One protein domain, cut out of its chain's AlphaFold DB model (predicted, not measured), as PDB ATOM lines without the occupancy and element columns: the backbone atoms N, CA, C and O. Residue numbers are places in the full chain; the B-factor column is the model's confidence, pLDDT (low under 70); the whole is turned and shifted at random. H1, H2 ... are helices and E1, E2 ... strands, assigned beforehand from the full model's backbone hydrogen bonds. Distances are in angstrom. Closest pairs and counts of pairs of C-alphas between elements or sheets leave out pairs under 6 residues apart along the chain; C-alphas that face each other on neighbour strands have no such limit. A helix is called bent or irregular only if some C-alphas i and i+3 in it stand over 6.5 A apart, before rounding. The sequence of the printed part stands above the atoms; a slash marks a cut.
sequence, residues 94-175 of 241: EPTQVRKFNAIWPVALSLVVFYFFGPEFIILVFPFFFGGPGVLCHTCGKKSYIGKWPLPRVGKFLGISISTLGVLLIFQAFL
ATOM      1  N   GLU A  94     -31.321  13.255  14.883       82.75
ATOM      2  CA  GLU A  94     -30.451  13.685  13.786       82.75
ATOM      3  C   GLU A  94     -28.967  13.583  14.197       82.75
ATOM      4  O   GLU A  94     -28.601  13.953  15.325       82.75
ATOM      5  N   PRO A  95     -28.078  13.099  13.311       81.12
ATOM      6  CA  PRO A  95     -26.646  13.082  13.570       81.12
ATOM      7  C   PRO A  95     -26.089  14.509  13.593       81.12
ATOM      8  O   PRO A  95     -26.304  15.313  12.688       81.12
ATOM      9  N   THR A  96     -25.327  14.836  14.633       83.56
ATOM     10  CA  THR A  96     -24.719  16.159  14.816       83.56
ATOM     11  C   THR A  96     -23.318  16.040  15.419       83.56
ATOM     12  O   THR A  96     -22.905  14.982  15.896       83.56
ATOM     13  N   GLN A  97     -22.544  17.125  15.409       79.31
ATOM     14  CA  GLN A  97     -21.259  17.167  16.108       79.31
ATOM     15  C   GLN A  97     -21.427  17.814  17.477       79.31
ATOM     16  O   GLN A  97     -21.869  18.958  17.595       79.31
ATOM     17  N   VAL A  98     -21.019  17.097  18.524       82.06
ATOM     18  CA  VAL A  98     -21.037  17.618  19.896       82.06
ATOM     19  C   VAL A  98     -19.647  17.553  20.512       82.06
ATOM     20  O   VAL A  98     -18.870  16.620  20.287       82.06
ATOM     21  N   ARG A  99     -19.310  18.561  21.319       75.81
ATOM     22  CA  ARG A  99     -18.071  18.563  22.099       75.81
ATOM     23  C   ARG A  99     -18.310  17.831  23.409       75.81
ATOM     24  O   ARG A  99     -19.181  18.216  24.179       75.81
ATOM     25  N   LYS A 100     -17.511  16.794  23.674       73.00
ATOM     26  CA  LYS A 100     -17.597  16.028  24.928       73.00
ATOM     27  C   LYS A 100     -17.243  16.882  26.152       73.00
ATOM     28  O   LYS A 100     -17.836  16.711  27.209       73.00
ATOM     29  N   PHE A 101     -16.284  17.797  26.002       74.06
ATOM     30  CA  PHE A 101     -15.823  18.695  27.059       74.06
ATOM     31  C   PHE A 101     -16.069  20.154  26.677       74.06
ATOM     32  O   PHE A 101     -15.936  20.534  25.508       74.06
ATOM     33  N   ASN A 102     -16.390  20.986  27.669       79.75
ATOM     34  CA  ASN A 102     -16.581  22.422  27.467       79.75
ATOM     35  C   ASN A 102     -15.282  23.125  27.003       79.75
ATOM     36  O   ASN A 102     -14.194  22.555  27.084       79.75
ATOM     37  N   ALA A 103     -15.425  24.373  26.534       80.25
ATOM     38  CA  ALA A 103     -14.392  25.407  26.335       80.25
ATOM     39  C   ALA A 103     -13.091  25.250  27.134       80.25
ATOM     40  O   ALA A 103     -11.978  25.244  26.611       80.25
ATOM     41  N   ILE A 104     -13.300  25.160  28.440       85.62
ATOM     42  CA  ILE A 104     -12.398  25.658  29.468       85.62
ATOM     43  C   ILE A 104     -11.336  24.617  29.792       85.62
ATOM     44  O   ILE A 104     -10.159  24.949  29.861       85.62
ATOM     45  N   TRP A 105     -11.738  23.353  29.923       84.25
ATOM     46  CA  TRP A 105     -10.832  22.253  30.257       84.25
ATOM     47  C   TRP A 105      -9.654  22.087  29.279       84.25
ATOM     48  O   TRP A 105      -8.519  22.052  29.750       84.25
ATOM     49  N   PRO A 106      -9.850  22.029  27.945       83.19
ATOM     50  CA  PRO A 106      -8.726  21.897  27.021       83.19
ATOM     51  C   PRO A 106      -7.873  23.167  26.940       83.19
ATOM     52  O   PRO A 106      -6.665  23.065  26.783       83.19
ATOM     53  N   VAL A 107      -8.457  24.358  27.110       87.88
ATOM     54  CA  VAL A 107      -7.686  25.613  27.151       87.88
ATOM     55  C   VAL A 107      -6.792  25.659  28.390       87.88
ATOM     56  O   VAL A 107      -5.603  25.945  28.276       87.88
ATOM     57  N   ALA A 108      -7.337  25.323  29.560       90.50
ATOM     58  CA  ALA A 108      -6.568  25.249  30.797       90.50
ATOM     59  C   ALA A 108      -5.440  24.211  30.693       90.50
ATOM     60  O   ALA A 108      -4.305  24.505  31.059       90.50
ATOM     61  N   LEU A 109      -5.724  23.033  30.126       86.50
ATOM     62  CA  LEU A 109      -4.713  22.002  29.897       86.50
ATOM     63  C   LEU A 109      -3.611  22.483  28.938       86.50
ATOM     64  O   LEU A 109      -2.438  22.275  29.230       86.50
ATOM     65  N   SER A 110      -3.961  23.178  27.850       87.69
ATOM     66  CA  SER A 110      -2.977  23.775  26.936       87.69
ATOM     67  C   SER A 110      -2.073  24.789  27.632       87.69
ATOM     68  O   SER A 110      -0.872  24.776  27.389       87.69
ATOM     69  N   LEU A 111      -2.614  25.640  28.511       90.06
ATOM     70  CA  LEU A 111      -1.817  26.623  29.256       90.06
ATOM     71  C   LEU A 111      -0.846  25.952  30.232       90.06
ATOM     72  O   LEU A 111       0.303  26.370  30.331       90.06
ATOM     73  N   VAL A 112      -1.286  24.894  30.917       90.12
ATOM     74  CA  VAL A 112      -0.426  24.114  31.819       90.12
ATOM     75  C   VAL A 112       0.689  23.421  31.036       90.12
ATOM     76  O   VAL A 112       1.852  23.515  31.417       90.12
ATOM     77  N   VAL A 113       0.360  22.769  29.918       86.75
ATOM     78  CA  VAL A 113       1.357  22.101  29.068       86.75
ATOM     79  C   VAL A 113       2.354  23.109  28.499       86.75
ATOM     80  O   VAL A 113       3.555  22.871  28.566       86.75
ATOM     81  N   PHE A 114       1.879  24.258  28.021       87.38
ATOM     82  CA  PHE A 114       2.739  25.335  27.539       87.38
ATOM     83  C   PHE A 114       3.683  25.861  28.629       87.38
ATOM     84  O   PHE A 114       4.869  26.039  28.370       87.38
ATOM     85  N   TYR A 115       3.178  26.071  29.848       90.25
ATOM     86  CA  TYR A 115       3.974  26.590  30.960       90.25
ATOM     87  C   TYR A 115       5.104  25.639  31.383       90.25
ATOM     88  O   TYR A 115       6.211  26.096  31.649       90.25
ATOM     89  N   PHE A 116       4.845  24.329  31.432       86.31
ATOM     90  CA  PHE A 116       5.837  23.348  31.890       86.31
ATOM     91  C   PHE A 116       6.738  22.800  30.778       86.31
ATOM     92  O   PHE A 116       7.891  22.473  31.048       86.31
ATOM     93  N   PHE A 117       6.227  22.667  29.553       82.75
ATOM     94  CA  PHE A 117       6.901  21.944  28.466       82.75
ATOM     95  C   PHE A 117       7.161  22.800  27.217       82.75
ATOM     96  O   PHE A 117       7.839  22.346  26.299       82.75
ATOM     97  N   GLY A 118       6.658  24.037  27.166       82.38
ATOM     98  CA  GLY A 118       6.825  24.935  26.024       82.38
ATOM     99  C   GLY A 118       5.819  24.709  24.880       82.38
ATOM    100  O   GLY A 118       4.917  23.868  24.974       82.38
ATOM    101  N   PRO A 119       5.934  25.486  23.784       82.56
ATOM    102  CA  PRO A 119       4.971  25.483  22.676       82.56
ATOM    103  C   PRO A 119       4.923  24.169  21.887       82.56
ATOM    104  O   PRO A 119       3.861  23.810  21.380       82.56
ATOM    105  N   GLU A 120       6.026  23.418  21.846       72.62
ATOM    106  CA  GLU A 120       6.154  22.162  21.087       72.62
ATOM    107  C   GLU A 120       5.136  21.091  21.521       72.62
ATOM    108  O   GLU A 120       4.714  20.242  20.735       72.62
ATOM    109  N   PHE A 121       4.677  21.151  22.772       77.56
ATOM    110  CA  PHE A 121       3.788  20.147  23.356       77.56
ATOM    111  C   PHE A 121       2.299  20.511  23.264       77.56
ATOM    112  O   PHE A 121       1.448  19.684  23.599       77.56
ATOM    113  N   ILE A 122       1.944  21.698  22.755       77.88
ATOM    114  CA  ILE A 122       0.540  22.129  22.601       77.88
ATOM    115  C   ILE A 122      -0.243  21.162  21.699       77.88
ATOM    116  O   ILE A 122      -1.435  20.919  21.919       77.88
ATOM    117  N   ILE A 123       0.427  20.549  20.717       73.94
ATOM    118  CA  ILE A 123      -0.188  19.603  19.781       73.94
ATOM    119  C   ILE A 123      -0.770  18.361  20.479       73.94
ATOM    120  O   ILE A 123      -1.729  17.771  19.983       73.94
ATOM    121  N   LEU A 124      -0.277  18.008  21.674       75.06
ATOM    122  CA  LEU A 124      -0.816  16.908  22.482       75.06
ATOM    123  C   LEU A 124      -2.219  17.198  23.024       75.06
ATOM    124  O   LEU A 124      -2.988  16.272  23.287       75.06
ATOM    125  N   VAL A 125      -2.569  18.476  23.173       77.31
ATOM    126  CA  VAL A 125      -3.868  18.918  23.697       77.31
ATOM    127  C   VAL A 125      -4.883  19.147  22.571       77.31
ATOM    128  O   VAL A 125      -6.094  19.082  22.792       77.31
ATOM    129  N   PHE A 126      -4.411  19.316  21.333       75.62
ATOM    130  CA  PHE A 126      -5.233  19.533  20.139       75.62
ATOM    131  C   PHE A 126      -6.374  18.507  19.938       75.62
ATOM    132  O   PHE A 126      -7.491  18.928  19.621       75.62
ATOM    133  N   PRO A 127      -6.199  17.194  20.212       73.06
ATOM    134  CA  PRO A 127      -7.277  16.211  20.096       73.06
ATOM    135  C   PRO A 127      -8.523  16.509  20.946       73.06
ATOM    136  O   PRO A 127      -9.621  16.084  20.592       73.06
ATOM    137  N   PHE A 128      -8.383  17.258  22.046       76.00
ATOM    138  CA  PHE A 128      -9.491  17.606  22.941       76.00
ATOM    139  C   PHE A 128     -10.354  18.772  22.437       76.00
ATOM    140  O   PHE A 128     -11.440  19.005  22.975       76.00
ATOM    141  N   PHE A 129      -9.901  19.489  21.405       74.81
ATOM    142  CA  PHE A 129     -10.678  20.549  20.763       74.81
ATOM    143  C   PHE A 129     -11.645  20.014  19.706       74.81
ATOM    144  O   PHE A 129     -12.634  20.682  19.397       74.81
ATOM    145  N   PHE A 130     -11.414  18.804  19.190       72.94
ATOM    146  CA  PHE A 130     -12.316  18.193  18.225       72.94
ATOM    147  C   PHE A 130     -13.623  17.744  18.882       72.94
ATOM    148  O   PHE A 130     -13.644  17.069  19.916       72.94
ATOM    149  N   GLY A 131     -14.734  18.108  18.241       71.88
ATOM    150  CA  GLY A 131     -16.021  17.471  18.488       71.88
ATOM    151  C   GLY A 131     -15.974  15.991  18.108       71.88
ATOM    152  O   GLY A 131     -15.085  15.535  17.386       71.88
ATOM    153  N   GLY A 132     -16.934  15.224  18.604       76.00
ATOM    154  CA  GLY A 132     -17.142  13.860  18.139       76.00
ATOM    155  C   GLY A 132     -18.599  13.614  17.764       76.00
ATOM    156  O   GLY A 132     -19.408  14.547  17.816       76.00
ATOM    157  N   PRO A 133     -18.915  12.373  17.363       79.44
ATOM    158  CA  PRO A 133     -20.268  11.994  16.991       79.44
ATOM    159  C   PRO A 133     -21.233  12.243  18.152       79.44
ATOM    160  O   PRO A 133     -20.981  11.881  19.304       79.44
ATOM    161  N   GLY A 134     -22.335  12.908  17.845       84.44
ATOM    162  CA  GLY A 134     -23.446  13.105  18.752       84.44
ATOM    163  C   GLY A 134     -24.757  13.062  17.992       84.44
ATOM    164  O   GLY A 134     -24.783  12.992  16.766       84.44
ATOM    165  N   VAL A 135     -25.845  13.123  18.738       88.06
ATOM    166  CA  VAL A 135     -27.187  13.226  18.174       88.06
ATOM    167  C   VAL A 135     -27.938  14.373  18.818       88.06
ATOM    168  O   VAL A 135     -27.769  14.643  20.014       88.06
ATOM    169  N   LEU A 136     -28.760  15.055  18.026       87.00
ATOM    170  CA  LEU A 136     -29.821  15.912  18.533       87.00
ATOM    171  C   LEU A 136     -31.119  15.112  18.470       87.00
ATOM    172  O   LEU A 136     -31.462  14.550  17.438       87.00
ATOM    173  N   CYS A 137     -31.844  15.057  19.579       88.94
ATOM    174  CA  CYS A 137     -33.167  14.448  19.597       88.94
ATOM    175  C   CYS A 137     -34.246  15.508  19.359       88.94
ATOM    176  O   CYS A 137     -34.292  16.504  20.082       88.94
ATOM    177  N   HIS A 138     -35.154  15.270  18.410       88.50
ATOM    178  CA  HIS A 138     -36.283  16.172  18.147       88.50
ATOM    179  C   HIS A 138     -37.396  16.047  19.198       88.50
ATOM    180  O   HIS A 138     -38.106  17.013  19.464       88.50
ATOM    181  N   THR A 139     -37.507  14.896  19.870       87.25
ATOM    182  CA  THR A 139     -38.504  14.666  20.929       87.25
ATOM    183  C   THR A 139     -38.160  15.380  22.240       87.25
ATOM    184  O   THR A 139     -39.041  15.946  22.880       87.25
ATOM    185  N   CYS A 140     -36.893  15.350  22.671       87.69
ATOM    186  CA  CYS A 140     -36.469  15.932  23.955       87.69
ATOM    187  C   CYS A 140     -35.628  17.211  23.817       87.69
ATOM    188  O   CYS A 140     -35.350  17.869  24.820       87.69
ATOM    189  N   GLY A 141     -35.189  17.557  22.603       87.06
ATOM    190  CA  GLY A 141     -34.381  18.745  22.313       87.06
ATOM    191  C   GLY A 141     -32.947  18.702  22.854       87.06
ATOM    192  O   GLY A 141     -32.220  19.692  22.743       87.06
ATOM    193  N   LYS A 142     -32.514  17.590  23.464       87.44
ATOM    194  CA  LYS A 142     -31.167  17.458  24.032       87.44
ATOM    195  C   LYS A 142     -30.158  17.003  22.980       87.44
ATOM    196  O   LYS A 142     -30.465  16.195  22.103       87.44
ATOM    197  N   LYS A 143     -28.930  17.506  23.125       87.56
ATOM    198  CA  LYS A 143     -27.744  17.053  22.391       87.56
ATOM    199  C   LYS A 143     -26.969  16.068  23.256       87.56
ATOM    200  O   LYS A 143     -26.557  16.430  24.358       87.56
ATOM    201  N   SER A 144     -26.731  14.867  22.749       83.69
ATOM    202  CA  SER A 144     -26.045  13.804  23.490       83.69
ATOM    203  C   SER A 144     -24.881  13.244  22.680       83.69
ATOM    204  O   SER A 144     -24.980  13.066  21.470       83.69
ATOM    205  N   TYR A 145     -23.757  12.980  23.349       82.38
ATOM    206  CA  TYR A 145     -22.594  12.328  22.745       82.38
ATOM    207  C   TYR A 145     -22.860  10.828  22.596       82.38
ATOM    208  O   TYR A 145     -23.279  10.199  23.568       82.38
ATOM    209  N   ILE A 146     -22.596  10.253  21.421       76.06
ATOM    210  CA  ILE A 146     -22.844   8.830  21.146       76.06
ATOM    211  C   ILE A 146     -21.587   8.174  20.580       76.06
ATOM    212  O   ILE A 146     -20.820   8.784  19.842       76.06
ATOM    213  N   GLY A 147     -21.366   6.916  20.956       71.81
ATOM    214  CA  GLY A 147     -20.235   6.120  20.495       71.81
ATOM    215  C   GLY A 147     -18.983   6.253  21.363       71.81
ATOM    216  O   GLY A 147     -18.971   6.850  22.442       71.81
ATOM    217  N   LYS A 148     -17.899   5.625  20.902       66.38
ATOM    218  CA  LYS A 148     -16.594   5.709  21.566       66.38
ATOM    219  C   LYS A 148     -15.926   7.025  21.170       66.38
ATOM    220  O   LYS A 148     -15.881   7.371  19.992       66.38
ATOM    221  N   TRP A 149     -15.371   7.731  22.159       62.31
ATOM    222  CA  TRP A 149     -14.529   8.912  21.922       62.31
ATOM    223  C   TRP A 149     -13.449   8.588  20.881       62.31
ATOM    224  O   TRP A 149     -13.008   7.434  20.877       62.31
ATOM    225  N   PRO A 150     -13.017   9.526  20.005       65.50
ATOM    226  CA  PRO A 150     -12.074   9.252  18.917       65.50
ATOM    227  C   PRO A 150     -10.638   8.981  19.415       65.50
ATOM    228  O   PRO A 150      -9.665   9.470  18.845       65.50
ATOM    229  N   LEU A 151     -10.492   8.137  20.442       61.91
ATOM    230  CA  LEU A 151      -9.267   7.508  20.914       61.91
ATOM    231  C   LEU A 151      -8.357   7.033  19.773       61.91
ATOM    232  O   LEU A 151      -7.169   7.320  19.859       61.91
ATOM    233  N   PRO A 152      -8.831   6.368  18.695       60.78
ATOM    234  CA  PRO A 152      -7.925   5.945  17.625       60.78
ATOM    235  C   PRO A 152      -7.323   7.116  16.831       60.78
ATOM    236  O   PRO A 152      -6.201   6.997  16.347       60.78
ATOM    237  N   ARG A 153      -8.013   8.263  16.716       64.25
ATOM    238  CA  ARG A 153      -7.412   9.480  16.135       64.25
ATOM    239  C   ARG A 153      -6.406  10.084  17.112       64.25
ATOM    240  O   ARG A 153      -5.290  10.389  16.711       64.25
ATOM    241  N   VAL A 154      -6.766  10.173  18.394       65.38
ATOM    242  CA  VAL A 154      -5.897  10.697  19.464       65.38
ATOM    243  C   VAL A 154      -4.606   9.879  19.589       65.38
ATOM    244  O   VAL A 154      -3.531  10.457  19.686       65.38
ATOM    245  N   GLY A 155      -4.688   8.548  19.504       68.25
ATOM    246  CA  GLY A 155      -3.530   7.654  19.561       68.25
ATOM    247  C   GLY A 155      -2.550   7.859  18.404       68.25
ATOM    248  O   GLY A 155      -1.342   7.874  18.629       68.25
ATOM    249  N   LYS A 156      -3.047   8.103  17.181       72.81
ATOM    250  CA  LYS A 156      -2.191   8.453  16.032       72.81
ATOM    251  C   LYS A 156      -1.480   9.792  16.247       72.81
ATOM    252  O   LYS A 156      -0.276   9.872  16.026       72.81
ATOM    253  N   PHE A 157      -2.189  10.818  16.725       73.00
ATOM    254  CA  PHE A 157      -1.586  12.125  17.018       73.00
ATOM    255  C   PHE A 157      -0.555  12.059  18.148       73.00
ATOM    256  O   PHE A 157       0.514  12.654  18.031       73.00
ATOM    257  N   LEU A 158      -0.837  11.297  19.206       75.44
ATOM    258  CA  LEU A 158       0.099  11.065  20.304       75.44
ATOM    259  C   LEU A 158       1.369  10.362  19.803       75.44
ATOM    260  O   LEU A 158       2.471  10.796  20.121       75.44
ATOM    261  N   GLY A 159       1.221   9.334  18.960       78.12
ATOM    262  CA  GLY A 159       2.349   8.626  18.353       78.12
ATOM    263  C   GLY A 159       3.221   9.520  17.468       78.12
ATOM    264  O   GLY A 159       4.445   9.488  17.591       78.12
ATOM    265  N   ILE A 160       2.608  10.357  16.623       81.00
ATOM    266  CA  ILE A 160       3.335  11.336  15.796       81.00
ATOM    267  C   ILE A 160       4.089  12.320  16.690       81.00
ATOM    268  O   ILE A 160       5.279  12.527  16.495       81.00
ATOM    269  N   SER A 161       3.424  12.869  17.706       75.44
ATOM    270  CA  SER A 161       4.023  13.867  18.598       75.44
ATOM    271  C   SER A 161       5.225  13.304  19.363       75.44
ATOM    272  O   SER A 161       6.277  13.934  19.401       75.44
ATOM    273  N   ILE A 162       5.109  12.089  19.912       82.81
ATOM    274  CA  ILE A 162       6.223  11.396  20.581       82.81
ATOM    275  C   ILE A 162       7.368  11.135  19.596       82.81
ATOM    276  O   ILE A 162       8.529  11.326  19.948       82.81
ATOM    277  N   SER A 163       7.052  10.737  18.362       84.62
ATOM    278  CA  SER A 163       8.065  10.494  17.329       84.62
ATOM    279  C   SER A 163       8.819  11.775  16.973       84.62
ATOM    280  O   SER A 163      10.046  11.762  16.937       84.62
ATOM    281  N   THR A 164       8.112  12.892  16.781       84.38
ATOM    282  CA  THR A 164       8.720  14.201  16.498       84.38
ATOM    283  C   THR A 164       9.629  14.653  17.636       84.38
ATOM    284  O   THR A 164      10.759  15.061  17.389       84.38
ATOM    285  N   LEU A 165       9.178  14.526  18.886       83.62
ATOM    286  CA  LEU A 165       9.990  14.857  20.059       83.62
ATOM    287  C   LEU A 165      11.230  13.966  20.169       83.62
ATOM    288  O   LEU A 165      12.314  14.460  20.460       83.62
ATOM    289  N   GLY A 166      11.092  12.668  19.891       88.12
ATOM    290  CA  GLY A 166      12.223  11.746  19.837       88.12
ATOM    291  C   GLY A 166      13.251  12.157  18.784       88.12
ATOM    292  O   GLY A 166      14.444  12.188  19.075       88.12
ATOM    293  N   VAL A 167      12.802  12.543  17.586       90.81
ATOM    294  CA  VAL A 167      13.681  13.041  16.516       90.81
ATOM    295  C   VAL A 167      14.374  14.339  16.925       90.81
ATOM    296  O   VAL A 167      15.581  14.455  16.729       90.81
ATOM    297  N   LEU A 168      13.655  15.287  17.533       86.06
ATOM    298  CA  LEU A 168      14.238  16.542  18.018       86.06
ATOM    299  C   LEU A 168      15.297  16.299  19.100       86.06
ATOM    300  O   LEU A 168      16.372  16.887  19.031       86.06
ATOM    301  N   LEU A 169      15.042  15.394  20.048       86.25
ATOM    302  CA  LEU A 169      16.015  15.036  21.083       86.25
ATOM    303  C   LEU A 169      17.252  14.345  20.502       86.25
ATOM    304  O   LEU A 169      18.369  14.667  20.899       86.25
ATOM    305  N   ILE A 170      17.076  13.429  19.544       90.88
ATOM    306  CA  ILE A 170      18.198  12.782  18.846       90.88
ATOM    307  C   ILE A 170      19.003  13.820  18.066       90.88
ATOM    308  O   ILE A 170      20.230  13.806  18.121       90.88
ATOM    309  N   PHE A 171      18.331  14.733  17.367       87.88
ATOM    310  CA  PHE A 171      18.983  15.796  16.613       87.88
ATOM    311  C   PHE A 171      19.755  16.749  17.532       87.88
ATOM    312  O   PHE A 171      20.911  17.052  17.258       87.88
ATOM    313  N   GLN A 172      19.174  17.149  18.663       84.31
ATOM    314  CA  GLN A 172      19.855  17.967  19.663       84.31
ATOM    315  C   GLN A 172      21.072  17.238  20.247       84.31
ATOM    316  O   GLN A 172      22.156  17.811  20.290       84.31
ATOM    317  N   ALA A 173      20.931  15.964  20.624       84.69
ATOM    318  CA  ALA A 173      22.047  15.154  21.108       84.69
ATOM    319  C   ALA A 173      23.145  14.992  20.046       84.69
ATOM    320  O   ALA A 173      24.326  15.018  20.385       84.69
ATOM    321  N   PHE A 174      22.772  14.862  18.771       86.12
ATOM    322  CA  PHE A 174      23.699  14.825  17.645       86.12
ATOM    323  C   PHE A 174      24.443  16.152  17.480       86.12
ATOM    324  O   PHE A 174      25.666  16.128  17.399       86.12
ATOM    325  N   LEU A 175      23.750  17.294  17.510       80.19
ATOM    326  CA  LEU A 175      24.391  18.613  17.475       80.19
ATOM    327  C   LEU A 175      25.359  18.790  18.646       80.19
ATOM    328  O   LEU A 175      26.498  19.204  18.446       80.19
TER     329      LEU A 175
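What this domain is: This is residues 94 to 175 of the 241 residues of the protein "DUF2007 domain-containing protein" of Candidatus Nitronauta litoralis (UniProt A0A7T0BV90). A small three-stranded sheet makes one end of a long, loose model, and the helices extend from it: H1 and the long H4 run away from the sheet with the short H2 and H3 folding back between them, and residues 166 to 175 of H4 stick out alone at the far end. The 82 printed residues hold three named strands and four named helices, in the order E1 H1 H2 H3 E2 E3 H4; the class is mixed, helices and strands. The sheet runs E1 E2 E3, all antiparallel. The whole is loose, with a radius of gyration of the C-alphas of 17.0 A and spans of 63 by 24 by 12 A.

Where its parts are: Find C-alpha 94 at (-30.451, 13.685, 13.786), where strand E1, residues 94 to 98, begins. Look next for E2 at residues 132 to 137, 16.1 A long, and E3 at residues 143 to 145. H1, residues 104 to 117, is 19.7 A long and begins at C-alpha 104, (-12.398, 25.658, 29.468). H2 is residues 119 to 124 and H3 is residues 126 to 129. H4, residues 151 to 175, runs 35.6 A to C-alpha 175 at (24.391, 18.613, 17.475).

How they stand to each other: Start at E2, the inner strand. Beside it E1 is antiparallel at 133 degrees, with N 96 and O 134 within hydrogen-bond range at 2.9 A. On E2's pairing with E3, a hairpin at 144 degrees, look at N 135 and O 144, 2.9 A. H1, H2, H3 and H4 are not on the sheet. H1 and H2 form a helical hairpin: residues 110 to 114 of H1 touch H2 at a steep tilt of 45 degrees, opposite ways, and the closest C-alphas, those of Ser 110 and Ile 122, are 5.8 A apart. Residues 157 to 161 of H4 touch H2 at a shallow tilt of 29 degrees, opposite ways; the closest C-alphas, of Leu 124 and Leu 158, are 6.3 A apart. H3 and H4 only just touch, with 3 pairs of C-alphas within 8 A, the closest those of Pro 127 and Val 154 at 5.7 A. H1 and H4 are apart. H2 is irregular, but only just: C-alphas 120 and 123 are 7.0 A apart. In H1 and H4 every O i to N i+4 pair is within hydrogen-bond range; H2 has 0 of 2, with 2 of 3 O i to N i+3 pairs, and H3 is too short for an O i to N i+4 pair.

The domain as a whole: The two C-alphas farthest apart, those of Thr 139 and Leu 175, are 63.1 A apart. The printed part has no cut, and its six links are tight. Look for low confidence, pLDDT under 70, at residues 148 to 155, of which 151 to 155 belong to H4; the mean of the printed part is 80.4.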